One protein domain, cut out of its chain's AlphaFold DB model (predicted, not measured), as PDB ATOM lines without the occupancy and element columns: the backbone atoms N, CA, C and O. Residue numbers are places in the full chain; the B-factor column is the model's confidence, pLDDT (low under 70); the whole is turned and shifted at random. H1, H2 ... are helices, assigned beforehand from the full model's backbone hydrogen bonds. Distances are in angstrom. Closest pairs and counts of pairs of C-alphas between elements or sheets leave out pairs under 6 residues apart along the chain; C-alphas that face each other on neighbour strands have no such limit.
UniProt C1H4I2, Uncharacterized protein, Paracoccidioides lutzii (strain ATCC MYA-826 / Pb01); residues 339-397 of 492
ATOM      1  N   HIS A 339      39.939  -5.701 -58.994       81.83
ATOM      2  CA  HIS A 339      41.351  -5.974 -58.701       81.83
ATOM      3  C   HIS A 339      41.654  -5.930 -57.193       81.83
ATOM      4  O   HIS A 339      42.375  -6.792 -56.690       81.83
ATOM      5  N   ARG A 340      41.056  -4.980 -56.458       85.00
ATOM      6  CA  ARG A 340      41.255  -4.834 -55.014       85.00
ATOM      7  C   ARG A 340      40.634  -5.989 -54.240       85.00
ATOM      8  O   ARG A 340      41.231  -6.430 -53.264       85.00
ATOM      9  N   TYR A 341      39.491  -6.496 -54.701       83.75
ATOM     10  CA  TYR A 341      38.849  -7.679 -54.127       83.75
ATOM     11  C   TYR A 341      39.701  -8.946 -54.320       83.75
ATOM     12  O   TYR A 341      39.923  -9.699 -53.374       83.75
ATOM     13  N   ILE A 342      40.260  -9.151 -55.522       85.85
ATOM     14  CA  ILE A 342      41.174 -10.276 -55.798       85.85
ATOM     15  C   ILE A 342      42.407 -10.212 -54.889       85.85
ATOM     16  O   ILE A 342      42.822 -11.232 -54.340       85.85
ATOM     17  N   GLU A 343      42.992  -9.027 -54.717       89.57
ATOM     18  CA  GLU A 343      44.133  -8.834 -53.822       89.57
ATOM     19  C   GLU A 343      43.773  -9.103 -52.356       89.57
ATOM     20  O   GLU A 343      44.474  -9.866 -51.695       89.57
ATOM     21  N   ALA A 344      42.639  -8.586 -51.877       90.65
ATOM     22  CA  ALA A 344      42.149  -8.838 -50.526       90.65
ATOM     23  C   ALA A 344      41.940 -10.341 -50.247       90.65
ATOM     24  O   ALA A 344      42.281 -10.820 -49.163       90.65
ATOM     25  N   ASN A 345      41.443 -11.097 -51.230       90.64
ATOM     26  CA  ASN A 345      41.284 -12.549 -51.125       90.64
ATOM     27  C   ASN A 345      42.628 -13.294 -51.136       90.64
ATOM     28  O   ASN A 345      42.769 -14.302 -50.439       90.64
ATOM     29  N   ARG A 346      43.626 -12.808 -51.889       92.87
ATOM     30  CA  ARG A 346      44.994 -13.358 -51.862       92.87
ATOM     31  C   ARG A 346      45.639 -13.158 -50.497       92.87
ATOM     32  O   ARG A 346      46.146 -14.120 -49.939       92.87
ATOM     33  N   GLU A 347      45.557 -11.957 -49.930       94.10
ATOM     34  CA  GLU A 347      46.037 -11.670 -48.570       94.10
ATOM     35  C   GLU A 347      45.357 -12.572 -47.529       94.10
ATOM     36  O   GLU A 347      46.026 -13.154 -46.681       94.10
ATOM     37  N   ALA A 348      44.037 -12.774 -47.628       93.03
ATOM     38  CA  ALA A 348      43.317 -13.703 -46.754       93.03
ATOM     39  C   ALA A 348      43.751 -15.169 -46.950       93.03
ATOM     40  O   ALA A 348      43.725 -15.958 -46.006       93.03
ATOM     41  N   ALA A 349      44.135 -15.570 -48.165       92.58
ATOM     42  CA  ALA A 349      44.700 -16.893 -48.425       92.58
ATOM     43  C   ALA A 349      46.110 -17.044 -47.832       92.58
ATOM     44  O   ALA A 349      46.376 -18.063 -47.202       92.58
ATOM     45  N   TYR A 350      46.976 -16.033 -47.960       92.04
ATOM     46  CA  TYR A 350      48.306 -16.036 -47.343       92.04
ATOM     47  C   TYR A 350      48.226 -16.077 -45.818       92.04
ATOM     48  O   TYR A 350      48.839 -16.946 -45.209       92.04
ATOM     49  N   ALA A 351      47.372 -15.249 -45.215       94.35
ATOM     50  CA  ALA A 351      47.123 -15.277 -43.776       94.35
ATOM     51  C   ALA A 351      46.703 -16.677 -43.290       94.35
ATOM     52  O   ALA A 351      47.216 -17.179 -42.293       94.35
ATOM     53  N   ARG A 352      45.824 -17.358 -44.046       92.25
ATOM     54  CA  ARG A 352      45.422 -18.747 -43.758       92.25
ATOM     55  C   ARG A 352      46.579 -19.740 -43.850       92.25
ATOM     56  O   ARG A 352      46.610 -20.665 -43.045       92.25
ATOM     57  N   LEU A 353      47.487 -19.578 -44.816       90.51
ATOM     58  CA  LEU A 353      48.663 -20.442 -44.972       90.51
ATOM     59  C   LEU A 353      49.683 -20.233 -43.845       90.51
ATOM     60  O   LEU A 353      50.295 -21.201 -43.407       90.51
ATOM     61  N   GLU A 354      49.823 -19.003 -43.350       92.46
ATOM     62  CA  GLU A 354      50.705 -18.662 -42.226       92.46
ATOM     63  C   GLU A 354      50.083 -18.947 -40.848       92.46
ATOM     64  O   GLU A 354      50.769 -18.891 -39.831       92.46
ATOM     65  N   GLY A 355      48.786 -19.267 -40.786       93.46
ATOM     66  CA  GLY A 355      48.085 -19.525 -39.526       93.46
ATOM     67  C   GLY A 355      47.777 -18.266 -38.704       93.46
ATOM     68  O   GLY A 355      47.485 -18.382 -37.514       93.46
ATOM     69  N   ILE A 356      47.800 -17.084 -39.325       94.15
ATOM     70  CA  ILE A 356      47.471 -15.794 -38.698       94.15
ATOM     71  C   ILE A 356      46.149 -15.232 -39.238       94.15
ATOM     72  O   ILE A 356      45.609 -15.696 -40.246       94.15
ATOM     73  N   SER A 357      45.573 -14.232 -38.570       94.71
ATOM     74  CA  SER A 357      44.377 -13.568 -39.098       94.71
ATOM     75  C   SER A 357      44.714 -12.640 -40.272       94.71
ATOM     76  O   SER A 357      45.790 -12.053 -40.328       94.71
ATOM     77  N   VAL A 358      43.778 -12.437 -41.207       95.80
ATOM     78  CA  VAL A 358      43.982 -11.523 -42.349       95.80
ATOM     79  C   VAL A 358      44.281 -10.088 -41.904       95.80
ATOM     80  O   VAL A 358      45.011  -9.371 -42.581       95.80
ATOM     81  N   GLY A 359      43.744  -9.664 -40.756       95.56
ATOM     82  CA  GLY A 359      44.031  -8.342 -40.213       95.56
ATOM     83  C   GLY A 359      45.443  -8.223 -39.636       95.56
ATOM     84  O   GLY A 359      46.054  -7.173 -39.798       95.56
ATOM     85  N   GLU A 360      45.994  -9.289 -39.045       95.21
ATOM     86  CA  GLU A 360      47.417  -9.364 -38.675       95.21
ATOM     87  C   GLU A 360      48.306  -9.381 -39.914       95.21
ATOM     88  O   GLU A 360      49.227  -8.574 -40.008       95.21
ATOM     89  N   PHE A 361      47.979 -10.210 -40.910       95.81
ATOM     90  CA  PHE A 361      48.717 -10.250 -42.174       95.81
ATOM     91  C   PHE A 361      48.789  -8.866 -42.833       95.81
ATOM     92  O   PHE A 361      49.859  -8.433 -43.241       95.81
ATOM     93  N   ARG A 362      47.683  -8.110 -42.860       95.59
ATOM     94  CA  ARG A 362      47.655  -6.735 -43.393       95.59
ATOM     95  C   ARG A 362      48.434  -5.717 -42.562       95.59
ATOM     96  O   ARG A 362      48.863  -4.712 -43.111       95.59
ATOM     97  N   ARG A 363      48.612  -5.943 -41.260       93.74
ATOM     98  CA  ARG A 363      49.444  -5.079 -40.405       93.74
ATOM     99  C   ARG A 363      50.930  -5.329 -40.604       93.74
ATOM    100  O   ARG A 363      51.689  -4.371 -40.593       93.74
ATOM    101  N   PHE A 364      51.325  -6.588 -40.779       90.47
ATOM    102  CA  PHE A 364      52.734  -6.972 -40.878       90.47
ATOM    103  C   PHE A 364      53.266  -6.968 -42.315       90.47
ATOM    104  O   PHE A 364      54.391  -6.552 -42.551       90.47
ATOM    105  N   GLN A 365      52.462  -7.436 -43.270       88.12
ATOM    106  CA  GLN A 365      52.851  -7.666 -44.667       88.12
ATOM    107  C   GLN A 365      51.885  -7.006 -45.667       88.12
ATOM    108  O   GLN A 365      51.934  -7.281 -46.869       88.12
ATOM    109  N   GLY A 366      50.959  -6.170 -45.186       79.94
ATOM    110  CA  GLY A 366      49.978  -5.507 -46.035       79.94
ATOM    111  C   GLY A 366      50.644  -4.614 -47.074       79.94
ATOM    112  O   GLY A 366      51.598  -3.897 -46.791       79.94
ATOM    113  N   LYS A 367      50.112  -4.642 -48.293       85.86
ATOM    114  CA  LYS A 367      50.593  -3.810 -49.403       85.86
ATOM    115  C   LYS A 367      50.034  -2.391 -49.381       85.86
ATOM    116  O   LYS A 367      50.491  -1.544 -50.142       85.86
ATOM    117  N   ARG A 368      48.997  -2.150 -48.579       86.73
ATOM    118  CA  ARG A 368      48.319  -0.857 -48.451       86.73
ATOM    119  C   ARG A 368      48.455  -0.350 -47.022       86.73
ATOM    120  O   ARG A 368      48.658  -1.131 -46.096       86.73
ATOM    121  N   SER A 369      48.294   0.955 -46.836       89.37
ATOM    122  CA  SER A 369      48.159   1.518 -45.495       89.37
ATOM    123  C   SER A 369      46.947   0.906 -44.779       89.37
ATOM    124  O   SER A 369      45.953   0.527 -45.408       89.37
ATOM    125  N   LEU A 370      46.999   0.831 -43.446       90.10
ATOM    126  CA  LEU A 370      45.863   0.354 -42.648       90.10
ATOM    127  C   LEU A 370      44.605   1.185 -42.897       90.10
ATOM    128  O   LEU A 370      43.523   0.615 -43.016       90.10
ATOM    129  N   HIS A 371      44.766   2.501 -43.053       89.05
ATOM    130  CA  HIS A 371      43.683   3.400 -43.435       89.05
ATOM    131  C   HIS A 371      43.079   3.012 -44.796       89.05
ATOM    132  O   HIS A 371      41.863   2.906 -44.914       89.05
ATOM    133  N   GLY A 372      43.900   2.669 -45.796       90.37
ATOM    134  CA  GLY A 372      43.417   2.185 -47.092       90.37
ATOM    135  C   GLY A 372      42.554   0.924 -46.985       90.37
ATOM    136  O   GLY A 372      41.514   0.839 -47.636       90.37
ATOM    137  N   TYR A 373      42.932  -0.030 -46.126       92.99
ATOM    138  CA  TYR A 373      42.105  -1.211 -45.855       92.99
ATOM    139  C   TYR A 373      40.811  -0.865 -45.109       92.99
ATOM    140  O   TYR A 373      39.767  -1.423 -45.436       92.99
ATOM    141  N   VAL A 374      40.859   0.037 -44.125       92.33
ATOM    142  CA  VAL A 374      39.677   0.481 -43.365       92.33
ATOM    143  C   VAL A 374      38.682   1.204 -44.273       92.33
ATOM    144  O   VAL A 374      37.500   0.863 -44.254       92.33
ATOM    145  N   ARG A 375      39.165   2.109 -45.133       89.93
ATOM    146  CA  ARG A 375      38.383   2.808 -46.165       89.93
ATOM    147  C   ARG A 375      37.734   1.841 -47.154       89.93
ATOM    148  O   ARG A 375      36.573   2.006 -47.512       89.93
ATOM    149  N   ASP A 376      38.457   0.792 -47.540       90.96
ATOM    150  CA  ASP A 376      37.947  -0.311 -48.365       90.96
ATOM    151  C   ASP A 376      37.044  -1.288 -47.565       90.96
ATOM    152  O   ASP A 376      36.639  -2.328 -48.075       90.96
ATOM    153  N   GLN A 377      36.723  -0.987 -46.302       93.65
ATOM    154  CA  GLN A 377      35.900  -1.800 -45.400       93.65
ATOM    155  C   GLN A 377      36.440  -3.217 -45.124       93.65
ATOM    156  O   GLN A 377      35.709  -4.156 -44.792       93.65
ATOM    157  N   LEU A 378      37.756  -3.385 -45.220       93.55
ATOM    158  CA  LEU A 378      38.453  -4.648 -45.039       93.55
ATOM    159  C   LEU A 378      38.932  -4.835 -43.591       93.55
ATOM    160  O   LEU A 378      39.165  -3.899 -42.829       93.55
ATOM    161  N   CYS A 379      39.078  -6.095 -43.176       95.17
ATOM    162  CA  CYS A 379      39.521  -6.421 -41.822       95.17
ATOM    163  C   CYS A 379      40.997  -6.072 -41.610       95.17
ATOM    164  O   CYS A 379      41.853  -6.628 -42.294       95.17
ATOM    165  N   VAL A 380      41.274  -5.234 -40.612       94.91
ATOM    166  CA  VAL A 380      42.615  -4.950 -40.064       94.91
ATOM    167  C   VAL A 380      42.706  -5.334 -38.584       94.91
ATOM    168  O   VAL A 380      43.539  -4.830 -37.839       94.91
ATOM    169  N   CYS A 381      41.786  -6.159 -38.092       95.41
ATOM    170  CA  CYS A 381      41.728  -6.508 -36.678       95.41
ATOM    171  C   CYS A 381      42.747  -7.594 -36.316       95.41
ATOM    172  O   CYS A 381      43.011  -8.483 -37.120       95.41
ATOM    173  N   LEU A 382      43.254  -7.549 -35.084       93.50
ATOM    174  CA  LEU A 382      44.125  -8.588 -34.530       93.50
ATOM    175  C   LEU A 382      43.373  -9.914 -34.315       93.50
ATOM    176  O   LEU A 382      42.136  -9.937 -34.269       93.50
ATOM    177  N   GLY A 383      44.107 -11.014 -34.129       88.68
ATOM    178  CA  GLY A 383      43.571 -12.373 -34.029       88.68
ATOM    179  C   GLY A 383      42.541 -12.571 -32.913       88.68
ATOM    180  O   GLY A 383      41.630 -13.387 -33.059       88.68
ATOM    181  N   HIS A 384      42.594 -11.761 -31.851       92.07
ATOM    182  CA  HIS A 384      41.641 -11.791 -30.736       92.07
ATOM    183  C   HIS A 384      40.300 -11.086 -31.023       92.07
ATOM    184  O   HIS A 384      39.367 -11.184 -30.225       92.07
ATOM    185  N   CYS A 385      40.162 -10.358 -32.136       94.25
ATOM    186  CA  CYS A 385      38.893  -9.728 -32.490       94.25
ATOM    187  C   CYS A 385      37.875 -10.772 -32.969       94.25
ATOM    188  O   CYS A 385      38.194 -11.636 -33.782       94.25
ATOM    189  N   ALA A 386      36.612 -10.657 -32.552       91.75
ATOM    190  CA  ALA A 386      35.561 -11.605 -32.934       91.75
ATOM    191  C   ALA A 386      35.349 -11.720 -34.461       91.75
ATOM    192  O   ALA A 386      34.891 -12.758 -34.950       91.75
ATOM    193  N   CYS A 387      35.682 -10.676 -35.231       94.01
ATOM    194  CA  CYS A 387      35.599 -10.707 -36.691       94.01
ATOM    195  C   CYS A 387      36.804 -11.388 -37.358       94.01
ATOM    196  O   CYS A 387      36.653 -11.862 -38.481       94.01
ATOM    197  N   SER A 388      37.962 -11.486 -36.686       93.24
ATOM    198  CA  SER A 388      39.249 -11.879 -37.286       93.24
ATOM    199  C   SER A 388      39.131 -13.217 -38.019       93.24
ATOM    200  O   SER A 388      39.406 -13.311 -39.214       93.24
ATOM    201  N   ARG A 389      38.583 -14.232 -37.342       90.43
ATOM    202  CA  ARG A 389      38.355 -15.573 -37.893       90.43
ATOM    203  C   ARG A 389      37.349 -15.563 -39.040       90.43
ATOM    204  O   ARG A 389      37.558 -16.249 -40.036       90.43
ATOM    205  N   LYS A 390      36.269 -14.778 -38.928       92.75
ATOM    206  CA  LYS A 390      35.240 -14.688 -39.978       92.75
ATOM    207  C   LYS A 390      35.803 -14.048 -41.241       92.75
ATOM    208  O   LYS A 390      35.622 -14.629 -42.296       92.75
ATOM    209  N   CYS A 391      36.520 -12.935 -41.122       94.00
ATOM    210  CA  CYS A 391      37.117 -12.223 -42.251       94.00
ATOM    211  C   CYS A 391      38.297 -12.974 -42.887       94.00
ATOM    212  O   CYS A 391      38.616 -12.740 -44.044       94.00
ATOM    213  N   THR A 392      38.961 -13.855 -42.131       92.66
ATOM    214  CA  THR A 392      40.073 -14.677 -42.642       92.66
ATOM    215  C   THR A 392      39.572 -15.911 -43.397       92.66
ATOM    216  O   THR A 392      40.144 -16.294 -44.413       92.66
ATOM    217  N   VAL A 393      38.511 -16.561 -42.898       88.10
ATOM    218  CA  VAL A 393      38.016 -17.841 -43.441       88.10
ATOM    219  C   VAL A 393      36.893 -17.656 -44.454       88.10
ATOM    220  O   VAL A 393      36.858 -18.358 -45.462       88.10
ATOM    221  N   LYS A 394      35.949 -16.754 -44.172       77.31
ATOM    222  CA  LYS A 394      34.844 -16.433 -45.072       77.31
ATOM    223  C   LYS A 394      35.206 -15.158 -45.812       77.31
ATOM    224  O   LYS A 394      35.706 -14.219 -45.201       77.31
ATOM    225  N   GLU A 395      34.902 -15.125 -47.102       66.95
ATOM    226  CA  GLU A 395      34.934 -13.927 -47.945       66.95
ATOM    227  C   GLU A 395      33.844 -12.945 -47.478       66.95
ATOM    228  O   GLU A 395      32.885 -12.657 -48.188       66.95
ATOM    229  N   ALA A 396      33.928 -12.501 -46.220       67.22
ATOM    230  CA  ALA A 396      33.073 -11.466 -45.685       67.22
ATOM    231  C   ALA A 396      33.406 -10.198 -46.479       67.22
ATOM    232  O   ALA A 396      34.555  -9.752 -46.419       67.22
ATOM    233  N   PRO A 397      32.446  -9.644 -47.240       71.14
ATOM    234  CA  PRO A 397      32.726  -8.514 -48.120       71.14
ATOM    235  C   PRO A 397      33.152  -7.282 -47.320       71.14
ATOM    236  O   PRO A 397      33.952  -6.488 -47.798       71.14
TER     237      PRO A 397
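Overview. This is residues 339 to 397 of the 492 residues of an uncharacterized protein of Paracoccidioides lutzii (strain ATCC MYA-826 / Pb01) (UniProt C1H4I2). One longer helix, H1, runs along one side of a small rounded body, and two short helices, H2 and H4, pack crosswise on its second half and on each other, so that these three meet around Ala 348, Val 358 and Thr 392. A third short helix, H3, lies next to H2 and away from H1, and a long loop, residues 376 to 387, leads from it to H4. The printed part has 59 residues with four named helices, in the order H1, H2, H3, H4, and no named strand; the class is all helix. It is compact, with a radius of gyration of the C-alphas of 9.8 A, and the C-alphas span 23 by 21 by 18 A.

Along the chain. H1 holds residues 339 to 354, begins at C-alpha 339 at (41.351, -5.974, -58.701) and measures 22.8 A from first to last C-alpha. After a tight link of 3 residues comes H2, residues 358 to 364, 10.0 A long, with C-alpha 358 at (43.982, -11.523, -42.349). A tight link of 5 residues leads to H3, residues 370 to 375, 8.6 A long. A long link of 12 residues follows, and then H4, residues 388 to 393, 8.7 A long, ending at C-alpha 393 at (38.016, -17.841, -43.441).

Arrangement. H1 touches H2 with residues 347 to 352 alone; their closest C-alphas, those of Ala 348 and Val 358, are 5.0 A apart, and their lines stand about perpendicular, at 86 degrees. H1 touches H4 with residues 348 to 352 alone, the closest C-alphas being those of Ala 348 and Thr 392, 5.3 A apart, and the lines are about perpendicular, at 79 degrees. H2 and H4 touch, with the C-alphas of Val 358 and Thr 392 closest at 5.0 A; they run opposite ways at a steep tilt of 69 degrees, only just short of about perpendicular. The helix packing is mostly crossed. H3 touches no helix; it is close to H2 but not clearly touching, with the C-alphas of Arg 363 and Leu 370 closest at 6.9 A, and the two run opposite ways at a steep tilt of 40 degrees. H3 is apart from H1 and from H4. In H1, H2, H3 and H4 every O i to N i+4 pair is within hydrogen-bond range.

Size, cuts and confidence. The two C-alphas farthest apart are those of His 339 and His 384, at 28.6 A, while the first and last printed C-alphas, those of His 339 and Pro 397, are 13.9 A apart. The printed part has no cut. The link from H3 to H4 is long, and its C-alphas lie 5 to 14 A from the mean of the C-alphas. The mean pLDDT of the printed part is 90.0, and residues 395 to 396 are under 70.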